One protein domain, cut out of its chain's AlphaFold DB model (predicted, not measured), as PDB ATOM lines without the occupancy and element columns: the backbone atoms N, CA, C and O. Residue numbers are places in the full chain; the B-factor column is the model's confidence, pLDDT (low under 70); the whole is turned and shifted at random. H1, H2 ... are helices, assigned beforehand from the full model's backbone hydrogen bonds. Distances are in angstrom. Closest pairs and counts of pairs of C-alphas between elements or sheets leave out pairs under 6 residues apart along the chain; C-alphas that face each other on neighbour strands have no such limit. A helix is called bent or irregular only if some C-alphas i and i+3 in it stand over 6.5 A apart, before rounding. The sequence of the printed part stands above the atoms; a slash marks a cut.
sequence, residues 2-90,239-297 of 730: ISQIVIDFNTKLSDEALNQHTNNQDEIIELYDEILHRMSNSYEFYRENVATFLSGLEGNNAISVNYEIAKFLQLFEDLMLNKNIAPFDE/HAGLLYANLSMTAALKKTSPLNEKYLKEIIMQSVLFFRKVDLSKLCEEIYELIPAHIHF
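This is residues 2 to 90 and 239 to 297 of the 730 residues of an uncharacterized protein of Sphingobacterium sp (UniProt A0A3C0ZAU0). A bundle of three helices, H1, H2 and H3, makes one end of an all-helix body, H4 and H5 run side by side through the middle, and the helical hairpin of H6 and H7 makes the other end. H5 packs on H2 and H3 with its contacts at part of its length, while H6 runs back beside H4 and H5. The printed part has 148 residues, with seven named helices in the order H1 to H7 and no named strand. It is compact, with a radius of gyration of the C-alphas of 16.2 A and spans of 49 by 35 by 23 A.

H1, residues 4 to 19, begins at C-alpha 4 at (148.484, 124.450, 131.276) and is 22.4 A long. H2, residues 25 to 39, measures 21.1 A. H3, residues 43 to 59, measures 24.1 A; it has a kink of 44 degrees near residue 50 and is irregular, with C-alphas 48 and 51 7.6 A apart. H4, residues 61 to 80, measures 27.5 A and is only just irregular, with C-alphas 62 and 65 6.7 A apart. H5 is residues 239 to 253, 21.0 A; H6 is residues 261 to 277, 24.5 A. H7, residues 281 to 289, ends at C-alpha 289 at (137.727, 112.145, 95.028).

H1, H2 and H3 form an up-and-down bundle, each running against the one before. H1 and H2, a hairpin, touch at Phe 9 and Ile 28, their closest C-alphas, 6.0 A apart. H3 touches H1 at a shallow tilt of 8 degrees, the same way; the closest C-alphas, of Asn 10 and Gly 56, are 5.3 A apart. H2, with residues 36 to 39 alone, touches H5; the closest C-alphas, of Leu 36 and Leu 247, are 5.8 A apart. H4, H5 and H6 form a second bundle, a group of neighbouring helices. H4 and H5 touch, the same way at a shallow tilt of 27 degrees; their closest C-alphas, of Phe 72 and Asn 246, are 5.7 A apart. H6 is close to H5 but not clearly touching, with C-alphas 241 and 274 7.5 A apart. H6 and H7, a hairpin, touch; the closest C-alphas, of Val 272 and Cys 284, are 4.8 A apart. H1 and H7 are apart. Every O i to N i+4 pair is within hydrogen-bond range in H1, H2, H5, H6 and H7, against 11 of 13 in H3 and 13 of 16 in H4.

The C-alphas farthest apart, of Asn 19 and Glu 90, are 53.4 A apart. Residues 91 to 238 are not printed, and C-alphas 90 and 239 stand 32.9 A apart across this cut. Of the links printed whole, none is long. Residues 85 to 86 pair with residues 259 to 260, parallel. The mean pLDDT of the printed part is 91.7, and residue 2 is under 70.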
ATOM      1  N   ILE A   2     155.544 121.811 131.235       69.00
ATOM      2  CA  ILE A   2     154.328 121.481 130.453       69.00
ATOM      3  C   ILE A   2     153.316 122.631 130.570       69.00
ATOM      4  O   ILE A   2     153.049 123.112 131.671       69.00
ATOM      5  N   SER A   3     152.776 123.083 129.439       86.88
ATOM      6  CA  SER A   3     151.823 124.192 129.380       86.88
ATOM      7  C   SER A   3     150.454 123.786 129.929       86.88
ATOM      8  O   SER A   3     149.939 122.720 129.587       86.88
ATOM      9  N   GLN A   4     149.818 124.674 130.702       92.12
ATOM     10  CA  GLN A   4     148.484 124.450 131.276       92.12
ATOM     11  C   GLN A   4     147.443 124.068 130.212       92.12
ATOM     12  O   GLN A   4     146.637 123.180 130.444       92.12
ATOM     13  N   ILE A   5     147.522 124.656 129.016       94.50
ATOM     14  CA  ILE A   5     146.572 124.383 127.926       94.50
ATOM     15  C   ILE A   5     146.555 122.907 127.488       94.50
ATOM     16  O   ILE A   5     145.503 122.363 127.173       94.50
ATOM     17  N   VAL A   6     147.715 122.241 127.505       93.06
ATOM     18  CA  VAL A   6     147.840 120.821 127.136       93.06
ATOM     19  C   VAL A   6     147.311 119.936 128.257       93.06
ATOM     20  O   VAL A   6     146.675 118.919 127.997       93.06
ATOM     21  N   ILE A   7     147.532 120.345 129.509       92.50
ATOM     22  CA  ILE A   7     146.979 119.667 130.686       92.50
ATOM     23  C   ILE A   7     145.450 119.756 130.669       92.50
ATOM     24  O   ILE A   7     144.783 118.746 130.887       92.50
ATOM     25  N   ASP A   8     144.895 120.928 130.361       93.88
ATOM     26  CA  ASP A   8     143.449 121.149 130.299       93.88
ATOM     27  C   ASP A   8     142.812 120.321 129.175       93.88
ATOM     28  O   ASP A   8     141.822 119.626 129.414       93.88
ATOM     29  N   PHE A   9     143.427 120.318 127.984       95.69
ATOM     30  CA  PHE A   9     143.012 119.473 126.862       95.69
ATOM     31  C   PHE A   9     142.993 117.987 127.248       95.69
ATOM     32  O   PHE A   9     141.958 117.334 127.128       95.69
ATOM     33  N   ASN A  10     144.105 117.465 127.778       92.81
ATOM     34  CA  ASN A  10     144.220 116.054 128.160       92.81
ATOM     35  C   ASN A  10     143.207 115.673 129.248       92.81
ATOM     36  O   ASN A  10     142.630 114.586 129.202       92.81
ATOM     37  N   THR A  11     142.972 116.564 130.213       91.94
ATOM     38  CA  THR A  11     142.013 116.341 131.304       91.94
ATOM     39  C   THR A  11     140.590 116.214 130.766       91.94
ATOM     40  O   THR A  11     139.892 115.261 131.099       91.94
ATOM     41  N   LYS A  12     140.174 117.141 129.895       92.56
ATOM     42  CA  LYS A  12     138.830 117.151 129.298       92.56
ATOM     43  C   LYS A  12     138.601 115.981 128.355       92.56
ATOM     44  O   LYS A  12     137.541 115.364 128.397       92.56
ATOM     45  N   LEU A  13     139.602 115.655 127.543       91.12
ATOM     46  CA  LEU A  13     139.553 114.506 126.649       91.12
ATOM     47  C   LEU A  13     139.419 113.191 127.434       91.12
ATOM     48  O   LEU A  13     138.614 112.338 127.071       91.12
ATOM     49  N   SER A  14     140.159 113.055 128.539       88.62
ATOM     50  CA  SER A  14     140.076 111.871 129.404       88.62
ATOM     51  C   SER A  14     138.732 111.774 130.131       88.62
ATOM     52  O   SER A  14     138.191 110.681 130.272       88.62
ATOM     53  N   ASP A  15     138.162 112.903 130.558       87.69
ATOM     54  CA  ASP A  15     136.816 112.962 131.139       87.69
ATOM     55  C   ASP A  15     135.744 112.463 130.151       87.69
ATOM     56  O   ASP A  15     134.944 111.595 130.502       87.69
ATOM     57  N   GLU A  16     135.777 112.917 128.890       88.62
ATOM     58  CA  GLU A  16     134.869 112.411 127.847       88.62
ATOM     59  C   GLU A  16     135.063 110.917 127.567       88.62
ATOM     60  O   GLU A  16     134.078 110.192 127.405       88.62
ATOM     61  N   ALA A  17     136.312 110.440 127.541       82.25
ATOM     62  CA  ALA A  17     136.634 109.036 127.290       82.25
ATOM     63  C   ALA A  17     136.133 108.105 128.400       82.25
ATOM     64  O   ALA A  17     135.542 107.063 128.109       82.25
ATOM     65  N   LEU A  18     136.330 108.488 129.662       79.56
ATOM     66  CA  LEU A  18     135.919 107.690 130.815       79.56
ATOM     67  C   LEU A  18     134.401 107.690 131.014       79.56
ATOM     68  O   LEU A  18     133.830 106.658 131.364       79.56
ATOM     69  N   ASN A  19     133.743 108.829 130.776       80.94
ATOM     70  CA  ASN A  19     132.316 109.005 131.055       80.94
ATOM     71  C   ASN A  19     131.410 108.870 129.817       80.94
ATOM     72  O   ASN A  19     130.190 108.975 129.948       80.94
ATOM     73  N   GLN A  20     131.984 108.635 128.631       82.25
ATOM     74  CA  GLN A  20     131.279 108.428 127.356       82.25
ATOM     75  C   GLN A  20     130.246 109.527 127.036       82.25
ATOM     76  O   GLN A  20     129.115 109.251 126.630       82.25
ATOM     77  N   HIS A  21     130.632 110.792 127.216       83.75
ATOM     78  CA  HIS A  21     129.800 111.961 126.914       83.75
ATOM     79  C   HIS A  21     130.541 112.982 126.046       83.75
ATOM     80  O   HIS A  21     131.764 112.968 125.985       83.75
ATOM     81  N   THR A  22     129.816 113.940 125.465       86.44
ATOM     82  CA  THR A  22     130.371 114.990 124.583       86.44
ATOM     83  C   THR A  22     130.220 116.403 125.166       86.44
ATOM     84  O   THR A  22     130.013 117.373 124.438       86.44
ATOM     85  N   ASN A  23     130.220 116.535 126.496       88.38
ATOM     86  CA  ASN A  23     129.957 117.811 127.175       88.38
ATOM     87  C   ASN A  23     131.082 118.847 127.005       88.38
ATOM     88  O   ASN A  23     130.816 120.037 127.140       88.38
ATOM     89  N   ASN A  24     132.316 118.409 126.745       90.00
ATOM     90  CA  ASN A  24     133.482 119.276 126.583       90.00
ATOM     91  C   ASN A  24     133.849 119.472 125.099       90.00
ATOM     92  O   ASN A  24     134.882 120.076 124.820       90.00
ATOM     93  N   GLN A  25     133.037 118.975 124.159       91.31
ATOM     94  CA  GLN A  25     133.371 118.888 122.736       91.31
ATOM     95  C   GLN A  25     133.865 120.217 122.142       91.31
ATOM     96  O   GLN A  25     134.937 120.255 121.538       91.31
ATOM     97  N   ASP A  26     133.112 121.304 122.330       93.19
ATOM     98  CA  ASP A  26     133.466 122.620 121.782       93.19
ATOM     99  C   ASP A  26     134.787 123.139 122.376       93.19
ATOM    100  O   ASP A  26     135.667 123.596 121.650       93.19
ATOM    101  N   GLU A  27     134.974 122.984 123.689       94.69
ATOM    102  CA  GLU A  27     136.198 123.407 124.379       94.69
ATOM    103  C   GLU A  27     137.415 122.568 123.960       94.69
ATOM    104  O   GLU A  27     138.513 123.100 123.814       94.69
ATOM    105  N   ILE A  28     137.242 121.261 123.734       95.00
ATOM    106  CA  ILE A  28     138.302 120.374 123.233       95.00
ATOM    107  C   ILE A  28     138.746 120.821 121.839       95.00
ATOM    108  O   ILE A  28     139.949 120.889 121.587       95.00
ATOM    109  N   ILE A  29     137.801 121.159 120.956       95.31
ATOM    110  CA  ILE A  29     138.096 121.665 119.607       95.31
ATOM    111  C   ILE A  29     138.860 122.995 119.688       95.31
ATOM    112  O   ILE A  29     139.892 123.145 119.035       95.31
ATOM    113  N   GLU A  30     138.402 123.936 120.519       96.50
ATOM    114  CA  GLU A  30     139.074 125.228 120.716       96.50
ATOM    115  C   GLU A  30     140.506 125.064 121.250       96.50
ATOM    116  O   GLU A  30     141.446 125.668 120.725       96.50
ATOM    117  N   LEU A  31     140.694 124.205 122.258       97.44
ATOM    118  CA  LEU A  31     142.007 123.911 122.834       97.44
ATOM    119  C   LEU A  31     142.932 123.229 121.821       97.44
ATOM    120  O   LEU A  31     144.109 123.587 121.737       97.44
ATOM    121  N   TYR A  32     142.419 122.275 121.040       97.25
ATOM    122  CA  TYR A  32     143.184 121.596 119.994       97.25
ATOM    123  C   TYR A  32     143.696 122.603 118.955       97.25
ATOM    124  O   TYR A  32     144.891 122.634 118.648       97.25
ATOM    125  N   ASP A  33     142.823 123.497 118.485       96.50
ATOM    126  CA  ASP A  33     143.163 124.554 117.529       96.50
ATOM    127  C   ASP A  33     144.211 125.525 118.075       96.50
ATOM    128  O   ASP A  33     145.167 125.891 117.378       96.50
ATOM    129  N   GLU A  34     144.071 125.929 119.335       97.00
ATOM    130  CA  GLU A  34     145.035 126.808 119.980       97.00
ATOM    131  C   GLU A  34     146.403 126.128 120.161       97.00
ATOM    132  O   GLU A  34     147.445 126.752 119.917       97.00
ATOM    133  N   ILE A  35     146.427 124.844 120.528       97.75
ATOM    134  CA  ILE A  35     147.659 124.058 120.647       97.75
ATOM    135  C   ILE A  35     148.361 123.957 119.292       97.75
ATOM    136  O   ILE A  35     149.542 124.311 119.205       97.75
ATOM    137  N   LEU A  36     147.645 123.573 118.226       97.56
ATOM    138  CA  LEU A  36     148.191 123.539 116.865       97.56
ATOM    139  C   LEU A  36     148.754 124.903 116.464       97.56
ATOM    140  O   LEU A  36     149.863 124.995 115.932       97.56
ATOM    141  N   HIS A  37     148.027 125.982 116.766       96.06
ATOM    142  CA  HIS A  37     148.456 127.334 116.445       96.06
ATOM    143  C   HIS A  37     149.767 127.717 117.145       96.06
ATOM    144  O   HIS A  37     150.636 128.331 116.520       96.06
ATOM    145  N   ARG A  38     149.903 127.396 118.436       96.69
ATOM    146  CA  ARG A  38     151.095 127.712 119.236       96.69
ATOM    147  C   ARG A  38     152.286 126.848 118.824       96.69
ATOM    148  O   ARG A  38     153.374 127.393 118.623       96.69
ATOM    149  N   MET A  39     152.074 125.544 118.622       96.62
ATOM    150  CA  MET A  39     153.105 124.612 118.153       96.62
ATOM    151  C   MET A  39     153.623 125.002 116.768       96.62
ATOM    152  O   MET A  39     154.831 125.112 116.587       96.62
ATOM    153  N   SER A  40     152.736 125.337 115.824       95.81
ATOM    154  CA  SER A  40     153.147 125.740 114.472       95.81
ATOM    155  C   SER A  40     153.963 127.039 114.447       95.81
ATOM    156  O   SER A  40     154.606 127.357 113.449       95.81
ATOM    157  N   ASN A  41     153.890 127.848 115.507       93.75
ATOM    158  CA  ASN A  41     154.507 129.169 115.559       93.75
ATOM    159  C   ASN A  41     155.805 129.193 116.375       93.75
ATOM    160  O   ASN A  41     156.716 129.928 115.988       93.75
ATOM    161  N   SER A  42     155.920 128.388 117.435       94.69
ATOM    162  CA  SER A  42     157.060 128.382 118.357       94.69
ATOM    163  C   SER A  42     157.665 126.987 118.511       94.69
ATOM    164  O   SER A  42     157.012 126.081 119.030       94.69
ATOM    165  N   TYR A  43     158.938 126.841 118.125       93.00
ATOM    166  CA  TYR A  43     159.682 125.591 118.300       93.00
ATOM    167  C   TYR A  43     159.822 125.214 119.778       93.00
ATOM    168  O   TYR A  43     159.679 124.049 120.130       93.00
ATOM    169  N   GLU A  44     160.051 126.197 120.653       92.44
ATOM    170  CA  GLU A  44     160.136 125.973 122.100       92.44
ATOM    171  C   GLU A  44     158.819 125.408 122.639       92.44
ATOM    172  O   GLU A  44     158.819 124.370 123.299       92.44
ATOM    173  N   PHE A  45     157.684 126.013 122.267       94.12
ATOM    174  CA  PHE A  45     156.374 125.510 122.678       94.12
ATOM    175  C   PHE A  45     156.113 124.105 122.129       94.12
ATOM    176  O   PHE A  45     155.671 123.239 122.879       94.12
ATOM    177  N   TYR A  46     156.404 123.863 120.846       94.31
ATOM    178  CA  TYR A  46     156.308 122.537 120.234       94.31
ATOM    179  C   TYR A  46     157.128 121.503 121.015       94.31
ATOM    180  O   TYR A  46     156.570 120.524 121.508       94.31
ATOM    181  N   ARG A  47     158.423 121.756 121.212       89.12
ATOM    182  CA  ARG A  47     159.356 120.824 121.849       89.12
ATOM    183  C   ARG A  47     158.962 120.490 123.285       89.12
ATOM    184  O   ARG A  47     159.087 119.345 123.704       89.12
ATOM    185  N   GLU A  48     158.503 121.479 124.046       88.75
ATOM    186  CA  GLU A  48     158.119 121.275 125.443       88.75
ATOM    187  C   GLU A  48     156.812 120.492 125.618       88.75
ATOM    188  O   GLU A  48     156.586 119.940 126.695       88.75
ATOM    189  N   ASN A  49     155.946 120.464 124.601       91.50
ATOM    190  CA  ASN A  49     154.561 120.025 124.763       91.50
ATOM    191  C   ASN A  49     154.144 118.862 123.854       91.50
ATOM    192  O   ASN A  49     153.194 118.162 124.200       91.50
ATOM    193  N   VAL A  50     154.822 118.629 122.721       92.38
ATOM    194  CA  VAL A  50     154.397 117.639 121.713       92.38
ATOM    195  C   VAL A  50     154.277 116.231 122.292       92.38
ATOM    196  O   VAL A  50     153.271 115.572 122.058       92.38
ATOM    197  N   ALA A  51     155.234 115.796 123.115       87.56
ATOM    198  CA  ALA A  51     155.224 114.453 123.690       87.56
ATOM    199  C   ALA A  51     154.034 114.233 124.641       87.56
ATOM    200  O   ALA A  51     153.341 113.224 124.553       87.56
ATOM    201  N   THR A  52     153.759 115.193 125.531       87.69
ATOM    202  CA  THR A  52     152.624 115.112 126.467       87.69
ATOM    203  C   THR A  52     151.283 115.218 125.748       87.69
ATOM    204  O   THR A  52     150.327 114.545 126.131       87.69
ATOM    205  N   PHE A  53     151.204 116.055 124.717       92.94
ATOM    206  CA  PHE A  53     149.998 116.195 123.912       92.94
ATOM    207  C   PHE A  53     149.700 114.911 123.132       92.94
ATOM    208  O   PHE A  53     148.595 114.384 123.220       92.94
ATOM    209  N   LEU A  54     150.709 114.352 122.458       91.50
ATOM    210  CA  LEU A  54     150.589 113.097 121.719       91.50
ATOM    211  C   LEU A  54     150.215 111.929 122.640       91.50
ATOM    212  O   LEU A  54     149.283 111.194 122.341       91.50
ATOM    213  N   SER A  55     150.858 111.818 123.806       87.12
ATOM    214  CA  SER A  55     150.516 110.796 124.802       87.12
ATOM    215  C   SER A  55     149.067 110.912 125.297       87.12
ATOM    216  O   SER A  55     148.418 109.894 125.530       87.12
ATOM    217  N   GLY A  56     148.537 112.133 125.429       88.88
ATOM    218  CA  GLY A  56     147.136 112.359 125.788       88.88
ATOM    219  C   GLY A  56     146.153 111.939 124.694       88.88
ATOM    220  O   GLY A  56     145.106 111.370 125.004       88.88
ATOM    221  N   LEU A  57     146.503 112.170 123.424       93.19
ATOM    222  CA  LEU A  57     145.733 111.701 122.269       93.19
ATOM    223  C   LEU A  57     145.730 110.168 122.197       93.19
ATOM    224  O   LEU A  57     144.657 109.573 122.112       93.19
ATOM    225  N   GLU A  58     146.903 109.541 122.326       89.38
ATOM    226  CA  GLU A  58     147.091 108.083 122.298       89.38
ATOM    227  C   GLU A  58     146.366 107.373 123.446       89.38
ATOM    228  O   GLU A  58     145.686 106.369 123.228       89.38
ATOM    229  N   GLY A  59     146.446 107.919 124.664       86.88
ATOM    230  CA  GLY A  59     145.747 107.378 125.833       86.88
ATOM    231  C   GLY A  59     144.219 107.400 125.707       86.88
ATOM    232  O   GLY A  59     143.541 106.638 126.390       86.88
ATOM    233  N   ASN A  60     143.681 108.227 124.807       90.25
ATOM    234  CA  ASN A  60     142.246 108.418 124.588       90.25
ATOM    235  C   ASN A  60     141.808 108.081 123.147       90.25
ATOM    236  O   ASN A  60     140.816 108.632 122.659       90.25
ATOM    237  N   ASN A  61     142.523 107.162 122.479       87.75
ATOM    238  CA  ASN A  61     142.353 106.797 121.060       87.75
ATOM    239  C   ASN A  61     140.890 106.622 120.604       87.75
ATOM    240  O   ASN A  61     140.527 107.044 119.509       87.75
ATOM    241  N   ALA A  62     140.027 106.032 121.442       83.94
ATOM    242  CA  ALA A  62     138.626 105.768 121.100       83.94
ATOM    243  C   ALA A  62     137.825 107.027 120.709       83.94
ATOM    244  O   ALA A  62     136.874 106.927 119.932       83.94
ATOM    245  N   ILE A  63     138.203 108.199 121.230       89.75
ATOM    246  CA  ILE A  63     137.527 109.472 120.950       89.75
ATOM    247  C   ILE A  63     138.447 110.437 120.192       89.75
ATOM    248  O   ILE A  63     137.998 111.085 119.245       89.75
ATOM    249  N   SER A  64     139.729 110.516 120.560       93.06
ATOM    250  CA  SER A  64     140.675 111.504 120.021       93.06
ATOM    251  C   SER A  64     140.852 111.424 118.503       93.06
ATOM    252  O   SER A  64     140.852 112.467 117.849       93.06
ATOM    253  N   VAL A  65     140.881 110.217 117.921       93.88
ATOM    254  CA  VAL A  65     141.014 110.024 116.464       93.88
ATOM    255  C   VAL A  65     139.932 110.777 115.685       93.88
ATOM    256  O   VAL A  65     140.208 111.342 114.627       93.88
ATOM    257  N   ASN A  66     138.701 110.835 116.204       92.44
ATOM    258  CA  ASN A  66     137.606 111.529 115.525       92.44
ATOM    259  C   ASN A  66     137.839 113.044 115.474       92.44
ATOM    260  O   ASN A  66     137.607 113.659 114.433       92.44
ATOM    261  N   TYR A  67     138.329 113.637 116.568       94.38
ATOM    262  CA  TYR A  67     138.679 115.058 116.620       94.38
ATOM    263  C   TYR A  67     139.807 115.392 115.642       94.38
ATOM    264  O   TYR A  67     139.723 116.366 114.893       94.38
ATOM    265  N   GLU A  68     140.837 114.552 115.597       96.69
ATOM    266  CA  GLU A  68     141.991 114.757 114.725       96.69
ATOM    267  C   GLU A  68     141.647 114.619 113.241       96.69
ATOM    268  O   GLU A  68     142.100 115.436 112.438       96.69
ATOM    269  N   ILE A  69     140.821 113.630 112.873       96.56
ATOM    270  CA  ILE A  69     140.327 113.445 111.499       96.56
ATOM    271  C   ILE A  69     139.418 114.604 111.095       96.56
ATOM    272  O   ILE A  69     139.556 115.125 109.989       96.56
ATOM    273  N   ALA A  70     138.505 115.035 111.970       95.38
ATOM    274  CA  ALA A  70     137.639 116.175 111.688       95.38
ATOM    275  C   ALA A  70     138.470 117.437 111.415       95.38
ATOM    276  O   ALA A  70     138.228 118.137 110.427       95.38
ATOM    277  N   LYS A  71     139.500 117.685 112.237       97.06
ATOM    278  CA  LYS A  71     140.406 118.814 112.022       97.06
ATOM    279  C   LYS A  71     141.218 118.674 110.738       97.06
ATOM    280  O   LYS A  71     141.374 119.650 110.006       97.06
ATOM    281  N   PHE A  72     141.698 117.468 110.449       97.56
ATOM    282  CA  PHE A  72     142.413 117.162 109.219       97.56
ATOM    283  C   PHE A  72     141.568 117.487 107.987       97.56
ATOM    284  O   PHE A  72     142.038 118.206 107.111       97.56
ATOM    285  N   LEU A  73     140.322 117.010 107.931       96.38
ATOM    286  CA  LEU A  73     139.437 117.235 106.787       96.38
ATOM    287  C   LEU A  73     139.145 118.724 106.590       96.38
ATOM    288  O   LEU A  73     139.250 119.212 105.468       96.38
ATOM    289  N   GLN A  74     138.878 119.455 107.678       95.81
ATOM    290  CA  GLN A  74     138.695 120.907 107.631       95.81
ATOM    291  C   GLN A  74     139.917 121.609 107.012       95.81
ATOM    292  O   GLN A  74     139.788 122.361 106.050       95.81
ATOM    293  N   LEU A  75     141.112 121.350 107.555       96.94
ATOM    294  CA  LEU A  75     142.348 121.979 107.086       96.94
ATOM    295  C   LEU A  75     142.692 121.570 105.650       96.94
ATOM    296  O   LEU A  75     143.190 122.391 104.881       96.94
ATOM    297  N   PHE A  76     142.426 120.315 105.289       96.31
ATOM    298  CA  PHE A  76     142.647 119.794 103.948       96.31
ATOM    299  C   PHE A  76     141.751 120.508 102.935       96.31
ATOM    300  O   PHE A  76     142.253 120.996 101.925       96.31
ATOM    301  N   GLU A  77     140.452 120.636 103.210       94.31
ATOM    302  CA  GLU A  77     139.519 121.372 102.351       94.31
ATOM    303  C   GLU A  77     139.929 122.842 102.190       94.31
ATOM    304  O   GLU A  77     140.028 123.330 101.060       94.31
ATOM    305  N   ASP A  78     140.250 123.528 103.292       93.81
ATOM    306  CA  ASP A  78     140.713 124.920 103.273       93.81
ATOM    307  C   ASP A  78     141.984 125.084 102.421       93.81
ATOM    308  O   ASP A  78     142.102 126.019 101.620       93.81
ATOM    309  N   LEU A  79     142.928 124.147 102.550       93.94
ATOM    310  CA  LEU A  79     144.167 124.131 101.778       93.94
ATOM    311  C   LEU A  79     143.899 123.893 100.286       93.94
ATOM    312  O   LEU A  79     144.458 124.592  99.440       93.94
ATOM    313  N   MET A  80     143.015 122.948  99.962       92.50
ATOM    314  CA  MET A  80     142.629 122.606  98.591       92.50
ATOM    315  C   MET A  80     141.845 123.724  97.883       92.50
ATOM    316  O   MET A  80     141.822 123.774  96.652       92.50
ATOM    317  N   LEU A  81     141.214 124.645  98.619       89.94
ATOM    318  CA  LEU A  81     140.547 125.824  98.051       89.94
ATOM    319  C   LEU A  81     141.523 126.950  97.665       89.94
ATOM    320  O   LEU A  81     141.133 127.877  96.941       89.94
ATOM    321  N   ASN A  82     142.783 126.889  98.109       84.31
ATOM    322  CA  ASN A  82     143.775 127.923  97.841       84.31
ATOM    323  C   ASN A  82     144.250 127.892  96.378       84.31
ATOM    324  O   ASN A  82     144.815 126.914  95.901       84.31
ATOM    325  N   LYS A  83     144.060 129.006  95.663       82.38
ATOM    326  CA  LYS A  83     144.455 129.154  94.249       82.38
ATOM    327  C   LYS A  83     145.775 129.900  94.052       82.38
ATOM    328  O   LYS A  83     146.221 130.050  92.916       82.38
ATOM    329  N   ASN A  84     146.380 130.411  95.123       89.31
ATOM    330  CA  ASN A  84     147.649 131.127  95.071       89.31
ATOM    331  C   ASN A  84     148.809 130.125  95.128       89.31
ATOM    332  O   ASN A  84     149.357 129.866  96.200       89.31
ATOM    333  N   ILE A  85     149.142 129.544  93.973       90.06
ATOM    334  CA  ILE A  85     150.108 128.446  93.849       90.06
ATOM    335  C   ILE A  85     151.323 128.897  93.028       90.06
ATOM    336  O   ILE A  85     151.171 129.472  91.948       90.06
ATOM    337  N   ALA A  86     152.526 128.609  93.524       90.81
ATOM    338  CA  ALA A  86     153.794 128.781  92.823       90.81
ATOM    339  C   ALA A  86     154.327 127.435  92.289       90.81
ATOM    340  O   ALA A  86     154.173 126.410  92.958       90.81
ATOM    341  N   PRO A  87     154.970 127.421  91.106       88.19
ATOM    342  CA  PRO A  87     155.581 126.212  90.561       88.19
ATOM    343  C   PRO A  87     156.816 125.787  91.369       88.19
ATOM    344  O   PRO A  87     157.492 126.616  91.977       88.19
ATOM    345  N   PHE A  88     157.136 124.494  91.323       88.19
ATOM    346  CA  PHE A  88     158.371 123.932  91.874       88.19
ATOM    347  C   PHE A  88     159.454 123.867  90.785       88.19
ATOM    348  O   PHE A  88     159.204 123.343  89.698       88.19
ATOM    349  N   ASP A  89     160.640 124.422  91.047       83.06
ATOM    350  CA  ASP A  89     161.734 124.471  90.070       83.06
ATOM    351  C   ASP A  89     162.625 123.224  90.149       83.06
ATOM    352  O   ASP A  89     163.582 123.154  90.917       83.06
ATOM    353  N   GLU A  90     162.334 122.237  89.303       82.19
ATOM    354  CA  GLU A  90     163.167 121.037  89.161       82.19
ATOM    355  C   GLU A  90     164.385 121.256  88.251       82.19
ATOM    356  O   GLU A  90     165.233 120.374  88.133       82.19
ATOM    357  N   HIS A 239     147.823 108.901 115.470       93.81
ATOM    358  CA  HIS A 239     147.845 110.187 116.171       93.81
ATOM    359  C   HIS A 239     149.001 111.072 115.709       93.81
ATOM    360  O   HIS A 239     148.802 112.229 115.352       93.81
ATOM    361  N   ALA A 240     150.220 110.527 115.629       93.44
ATOM    362  CA  ALA A 240     151.360 111.316 115.177       93.44
ATOM    363  C   ALA A 240     151.186 111.742 113.709       93.44
ATOM    364  O   ALA A 240     151.421 112.903 113.373       93.44
ATOM    365  N   GLY A 241     150.715 110.840 112.839       95.69
ATOM    366  CA  GLY A 241     150.417 111.158 111.443       95.69
ATOM    367  C   GLY A 241     149.436 112.326 111.311       95.69
ATOM    368  O   GLY A 241     149.753 113.318 110.651       95.69
ATOM    369  N   LEU A 242     148.287 112.256 111.989       97.38
ATOM    370  CA  LEU A 242     147.273 113.314 111.951       97.38
ATOM    371  C   LEU A 242     147.767 114.619 112.580       97.38
ATOM    372  O   LEU A 242     147.585 115.679 111.983       97.38
ATOM    373  N   LEU A 243     148.448 114.562 113.727       97.56
ATOM    374  CA  LEU A 243     149.030 115.737 114.375       97.56
ATOM    375  C   LEU A 243     149.977 116.487 113.433       97.56
ATOM    376  O   LEU A 243     149.840 117.696 113.250       97.56
ATOM    377  N   TYR A 244     150.925 115.786 112.808       98.12
ATOM    378  CA  TYR A 244     151.898 116.427 111.925       98.12
ATOM    379  C   TYR A 244     151.281 116.904 110.606       98.12
ATOM    380  O   TYR A 244     151.677 117.961 110.108       98.12
ATOM    381  N   ALA A 245     150.266 116.212 110.075       98.31
ATOM    382  CA  ALA A 245     149.478 116.726 108.957       98.31
ATOM    383  C   ALA A 245     148.767 118.036 109.335       98.31
ATOM    384  O   ALA A 245     148.887 119.041 108.631       98.31
ATOM    385  N   ASN A 246     148.097 118.055 110.489       98.56
ATOM    386  CA  ASN A 246     147.372 119.215 110.998       98.56
ATOM    387  C   ASN A 246     148.310 120.399 111.271       98.56
ATOM    388  O   ASN A 246     148.002 121.531 110.890       98.56
ATOM    389  N   LEU A 247     149.486 120.158 111.860       98.44
ATOM    390  CA  LEU A 247     150.520 121.177 112.066       98.44
ATOM    391  C   LEU A 247     151.054 121.732 110.742       98.44
ATOM    392  O   LEU A 247     151.191 122.950 110.606       98.44
ATOM    393  N   SER A 248     151.313 120.861 109.761       98.25
ATOM    394  CA  SER A 248     151.789 121.262 108.436       98.25
ATOM    395  C   SER A 248     150.785 122.174 107.733       98.25
ATOM    396  O   SER A 248     151.135 123.289 107.347       98.25
ATOM    397  N   MET A 249     149.522 121.751 107.644       98.25
ATOM    398  CA  MET A 249     148.472 122.526 106.975       98.25
ATOM    399  C   MET A 249     148.156 123.826 107.726       98.25
ATOM    400  O   MET A 249     147.986 124.873 107.104       98.25
ATOM    401  N   THR A 250     148.169 123.803 109.065       97.75
ATOM    402  CA  THR A 250     148.022 125.014 109.892       97.75
ATOM    403  C   THR A 250     149.144 126.019 109.624       97.75
ATOM    404  O   THR A 250     148.890 127.222 109.539       97.75
ATOM    405  N   ALA A 251     150.390 125.554 109.485       96.81
ATOM    406  CA  ALA A 251     151.518 126.414 109.138       96.81
ATOM    407  C   ALA A 251     151.385 126.974 107.710       96.81
ATOM    408  O   ALA A 251     151.602 128.170 107.509       96.81
ATOM    409  N   ALA A 252     150.979 126.146 106.745       96.38
ATOM    410  CA  ALA A 252     150.806 126.537 105.348       96.38
ATOM    411  C   ALA A 252     149.703 127.592 105.168       96.38
ATOM    412  O   ALA A 252     149.925 128.614 104.523       96.38
ATOM    413  N   LEU A 253     148.537 127.407 105.797       95.31
ATOM    414  CA  LEU A 253     147.394 128.327 105.694       95.31
ATOM    415  C   LEU A 253     147.659 129.715 106.300       95.31
ATOM    416  O   LEU A 253     146.965 130.676 105.974       95.31
ATOM    417  N   LYS A 254     148.674 129.846 107.161       91.38
ATOM    418  CA  LYS A 254     149.115 131.134 107.719       91.38
ATOM    419  C   LYS A 254     150.125 131.865 106.837       91.38
ATOM    420  O   LYS A 254     150.419 133.033 107.107       91.38
ATOM    421  N   LYS A 255     150.703 131.204 105.827       88.19
ATOM    422  CA  LYS A 255     151.680 131.842 104.942       88.19
ATOM    423  C   LYS A 255     151.010 132.920 104.099       88.19
ATOM    424  O   LYS A 255     149.896 132.775 103.606       88.19
ATOM    425  N   THR A 256     151.732 134.020 103.920       84.62
ATOM    426  CA  THR A 256     151.353 135.099 102.999       84.62
ATOM    427  C   THR A 256     151.924 134.882 101.599       84.62
ATOM    428  O   THR A 256     151.415 135.453 100.634       84.62
ATOM    429  N   SER A 257     152.970 134.059 101.475       87.44
ATOM    430  CA  SER A 257     153.535 133.631 100.199       87.44
ATOM    431  C   SER A 257     152.620 132.622  99.491       87.44
ATOM    432  O   SER A 257     151.842 131.927 100.148       87.44
ATOM    433  N   PRO A 258     152.697 132.525  98.149       90.62
ATOM    434  CA  PRO A 258     152.036 131.453  97.413       90.62
ATOM    435  C   PRO A 258     152.479 130.076  97.913       90.62
ATOM    436  O   PRO A 258     153.646 129.883  98.256       90.62
ATOM    437  N   LEU A 259     151.557 129.114  97.921       92.69
ATOM    438  CA  LEU A 259     151.869 127.731  98.266       92.69
ATOM    439  C   LEU A 259     152.600 127.056  97.111       92.69
ATOM    440  O   LEU A 259     152.269 127.264  95.948       92.69
ATOM    441  N   ASN A 260     153.579 126.218  97.421       92.69
ATOM    442  CA  ASN A 260     154.286 125.469  96.396       92.69
ATOM    443  C   ASN A 260     153.394 124.338  95.840       92.69
ATOM    444  O   ASN A 260     152.779 123.595  96.606       92.69
ATOM    445  N   GLU A 261     153.337 124.167  94.516       91.94
ATOM    446  CA  GLU A 261     152.558 123.092  93.882       91.94
ATOM    447  C   GLU A 261     152.983 121.705  94.386       91.94
ATOM    448  O   GLU A 261     152.135 120.847  94.641       91.94
ATOM    449  N   LYS A 262     154.292 121.487  94.580       92.56
ATOM    450  CA  LYS A 262     154.819 120.211  95.068       92.56
ATOM    451  C   LYS A 262     154.347 119.919  96.488       92.56
ATOM    452  O   LYS A 262     153.951 118.794  96.757       92.56
ATOM    453  N   TYR A 263     154.304 120.927  97.362       95.25
ATOM    454  CA  TYR A 263     153.778 120.782  98.723       95.25
ATOM    455  C   TYR A 263     152.333 120.257  98.720       95.25
ATOM    456  O   TYR A 263     152.030 119.271  99.387       95.25
ATOM    457  N   LEU A 264     151.455 120.868  97.917       94.81
ATOM    458  CA  LEU A 264     150.048 120.463  97.821       94.81
ATOM    459  C   LEU A 264     149.897 119.026  97.314       94.81
ATOM    460  O   LEU A 264     149.135 118.237  97.875       94.81
ATOM    461  N   LYS A 265     150.650 118.673  96.267       94.06
ATOM    462  CA  LYS A 265     150.661 117.314  95.715       94.06
ATOM    463  C   LYS A 265     151.122 116.287  96.741       94.06
ATOM    464  O   LYS A 265     150.514 115.225  96.849       94.06
ATOM    465  N   GLU A 266     152.156 116.616  97.507       94.12
ATOM    466  CA  GLU A 266     152.688 115.744  98.546       94.12
ATOM    467  C   GLU A 266     151.706 115.567  99.706       94.12
ATOM    468  O   GLU A 266     151.495 114.437 100.135       94.12
ATOM    469  N   ILE A 267     151.024 116.626 100.156       96.19
ATOM    470  CA  ILE A 267     149.948 116.502 101.153       96.19
ATOM    471  C   ILE A 267     148.885 115.511 100.671       96.19
ATOM    472  O   ILE A 267     148.538 114.591 101.409       96.19
ATOM    473  N   ILE A 268     148.413 115.625  99.426       95.44
ATOM    474  CA  ILE A 268     147.423 114.697  98.852       95.44
ATOM    475  C   ILE A 268     147.970 113.264  98.819       95.44
ATOM    476  O   ILE A 268     147.324 112.344  99.321       95.44
ATOM    477  N   MET A 269     149.161 113.059  98.249       93.25
ATOM    478  CA  MET A 269     149.766 111.731  98.104       93.25
ATOM    479  C   MET A 269     149.982 111.049  99.458       93.25
ATOM    480  O   MET A 269     149.614 109.881  99.615       93.25
ATOM    481  N   GLN A 270     150.516 111.775 100.444       94.00
ATOM    482  CA  GLN A 270     150.734 111.247 101.789       94.00
ATOM    483  C   GLN A 270     149.413 110.996 102.522       94.00
ATOM    484  O   GLN A 270     149.310 110.004 103.231       94.00
ATOM    485  N   SER A 271     148.373 111.803 102.296       95.38
ATOM    486  CA  SER A 271     147.046 111.588 102.895       95.38
ATOM    487  C   SER A 271     146.387 110.301 102.394       95.38
ATOM    488  O   SER A 271     145.930 109.481 103.190       95.38
ATOM    489  N   VAL A 272     146.392 110.069 101.076       93.50
ATOM    490  CA  VAL A 272     145.869 108.826 100.478       93.50
ATOM    491  C   VAL A 272     146.680 107.615 100.969       93.50
ATOM    492  O   VAL A 272     146.110 106.577 101.318       93.50
ATOM    493  N   LEU A 273     148.011 107.743 101.053       91.25
ATOM    494  CA  LEU A 273     148.884 106.704 101.606       91.25
ATOM    495  C   LEU A 273     148.573 106.408 103.081       91.25
ATOM    496  O   LEU A 273     148.467 105.236 103.453       91.25
ATOM    497  N   PHE A 274     148.447 107.455 103.897       93.62
ATOM    498  CA  PHE A 274     148.203 107.394 105.334       93.62
ATOM    499  C   PHE A 274     146.910 106.646 105.633       93.62
ATOM    500  O   PHE A 274     146.953 105.588 106.258       93.62
ATOM    501  N   PHE A 275     145.777 107.119 105.102       93.06
ATOM    502  CA  PHE A 275     144.473 106.505 105.362       93.06
ATOM    503  C   PHE A 275     144.381 105.067 104.848       93.06
ATOM    504  O   PHE A 275     143.698 104.245 105.455       93.06
ATOM    505  N   ARG A 276     145.111 104.717 103.778       90.31
ATOM    506  CA  ARG A 276     145.256 103.316 103.360       90.31
ATOM    507  C   ARG A 276     146.016 102.486 104.397       90.31
ATOM    508  O   ARG A 276     145.615 101.359 104.668       90.31
ATOM    509  N   LYS A 277     147.138 102.991 104.919       87.62
ATOM    510  CA  LYS A 277     147.998 102.254 105.862       87.62
ATOM    511  C   LYS A 277     147.320 102.005 107.208       87.62
ATOM    512  O   LYS A 277     147.495 100.927 107.760       87.62
ATOM    513  N   VAL A 278     146.506 102.946 107.685       87.50
ATOM    514  CA  VAL A 278     145.760 102.818 108.952       87.50
ATOM    515  C   VAL A 278     144.381 102.151 108.789       87.50
ATOM    516  O   VAL A 278     143.533 102.257 109.667       87.50
ATOM    517  N   ASP A 279     144.145 101.482 107.655       85.62
ATOM    518  CA  ASP A 279     142.907 100.759 107.303       85.62
ATOM    519  C   ASP A 279     141.614 101.611 107.302       85.62
ATOM    520  O   ASP A 279     140.492 101.111 107.376       85.62
ATOM    521  N   LEU A 280     141.741 102.926 107.113       89.19
ATOM    522  CA  LEU A 280     140.622 103.854 106.922       89.19
ATOM    523  C   LEU A 280     140.323 104.032 105.428       89.19
ATOM    524  O   LEU A 280     140.314 105.133 104.876       89.19
ATOM    525  N   SER A 281     140.051 102.907 104.760       87.00
ATOM    526  CA  SER A 281     139.898 102.822 103.300       87.00
ATOM    527  C   SER A 281     138.874 103.807 102.717       87.00
ATOM    528  O   SER A 281     139.083 104.331 101.627       87.00
ATOM    529  N   LYS A 282     137.788 104.099 103.446       88.19
ATOM    530  CA  LYS A 282     136.758 105.049 103.000       88.19
ATOM    531  C   LYS A 282     137.294 106.484 102.903       88.19
ATOM    532  O   LYS A 282     137.045 107.145 101.905       88.19
ATOM    533  N   LEU A 283     138.081 106.927 103.886       91.31
ATOM    534  CA  LEU A 283     138.706 108.254 103.864       91.31
ATOM    535  C   LEU A 283     139.747 108.365 102.746       91.31
ATOM    536  O   LEU A 283     139.850 109.404 102.107       91.31
ATOM    537  N   CYS A 284     140.477 107.286 102.452       91.31
ATOM    538  CA  CYS A 284     141.377 107.241 101.294       91.31
ATOM    539  C   CYS A 284     140.626 107.517  99.975       91.31
ATOM    540  O   CYS A 284     141.080 108.325  99.162       91.31
ATOM    541  N   GLU A 285     139.468 106.878  99.776       88.38
ATOM    542  CA  GLU A 285     138.615 107.103  98.603       88.38
ATOM    543  C   GLU A 285     138.060 108.538  98.571       88.38
ATOM    544  O   GLU A 285     138.170 109.196  97.537       88.38
ATOM    545  N   GLU A 286     137.557 109.052  99.700       90.44
ATOM    546  CA  GLU A 286     137.043 110.427  99.820       90.44
ATOM    547  C   GLU A 286     138.121 111.471  99.481       90.44
ATOM    548  O   GLU A 286     137.892 112.346  98.648       90.44
ATOM    549  N   ILE A 287     139.336 111.346 100.028       91.69
ATOM    550  CA  ILE A 287     140.453 112.256  99.720       91.69
ATOM    551  C   ILE A 287     140.849 112.190  98.245       91.69
ATOM    552  O   ILE A 287     141.113 113.225  97.631       91.69
ATOM    553  N   TYR A 288     140.872 110.994  97.653       90.44
ATOM    554  CA  TYR A 288     141.160 110.831  96.230       90.44
ATOM    555  C   TYR A 288     140.102 111.527  95.352       90.44
ATOM    556  O   TYR A 288     140.435 112.097  94.313       90.44
ATOM    557  N   GLU A 289     138.829 111.490  95.747       88.81
ATOM    558  CA  GLU A 289     137.727 112.145  95.028       88.81
ATOM    559  C   GLU A 289     137.697 113.667  95.226       88.81
ATOM    560  O   GLU A 289     137.262 114.391  94.329       88.81
ATOM    561  N   LEU A 290     138.214 114.158  96.355       88.44
ATOM    562  CA  LEU A 290     138.322 115.584  96.676       88.44
ATOM    563  C   LEU A 290     139.492 116.293  95.979       88.44
ATOM    564  O   LEU A 290     139.620 117.512  96.120       88.44
ATOM    565  N   ILE A 291     140.331 115.581  95.213       89.75
ATOM    566  CA  ILE A 291     141.453 116.186  94.483       89.75
ATOM    567  C   ILE A 291     140.931 117.288  93.541       89.75
ATOM    568  O   ILE A 291     140.213 116.997  92.577       89.75
ATOM    569  N   PRO A 292     141.308 118.562  93.758       86.12
ATOM    570  CA  PRO A 292     140.794 119.660  92.956       86.12
ATOM    571  C   PRO A 292     141.244 119.582  91.498       86.12
ATOM    572  O   PRO A 292     142.413 119.349  91.201       86.12
ATOM    573  N   ALA A 293     140.348 119.930  90.571       86.31
ATOM    574  CA  ALA A 293     140.634 119.896  89.135       86.31
ATOM    575  C   ALA A 293     141.794 120.810  88.683       86.31
ATOM    576  O   ALA A 293     142.306 120.627  87.582       86.31
ATOM    577  N   HIS A 294     142.188 121.801  89.492       85.81
ATOM    578  CA  HIS A 294     143.300 122.710  89.194       85.81
ATOM    579  C   HIS A 294     144.670 122.169  89.640       85.81
ATOM    580  O   HIS A 294     145.691 122.715  89.229       85.81
ATOM    581  N   ILE A 295     144.706 121.106  90.454       87.94
ATOM    582  CA  ILE A 295     145.935 120.413  90.844       87.94
ATOM    583  C   ILE A 295     146.132 119.246  89.879       87.94
ATOM    584  O   ILE A 295     145.389 118.265  89.881       87.94
ATOM    585  N   HIS A 296     147.133 119.358  89.008       87.19
ATOM    586  CA  HIS A 296     147.340 118.399  87.929       87.19
ATOM    587  C   HIS A 296     148.470 117.418  88.249       87.19
ATOM    588  O   HIS A 296     149.652 117.749  88.151       87.19
ATOM    589  N   PHE A 297     148.106 116.173  88.544       89.81
ATOM    590  CA  PHE A 297     149.048 115.057  88.628       89.81
ATOM    591  C   PHE A 297     149.383 114.539  87.227       89.81
ATOM    592  O   PHE A 297     148.489 114.328  86.403       89.81
TER     593      PHE A 297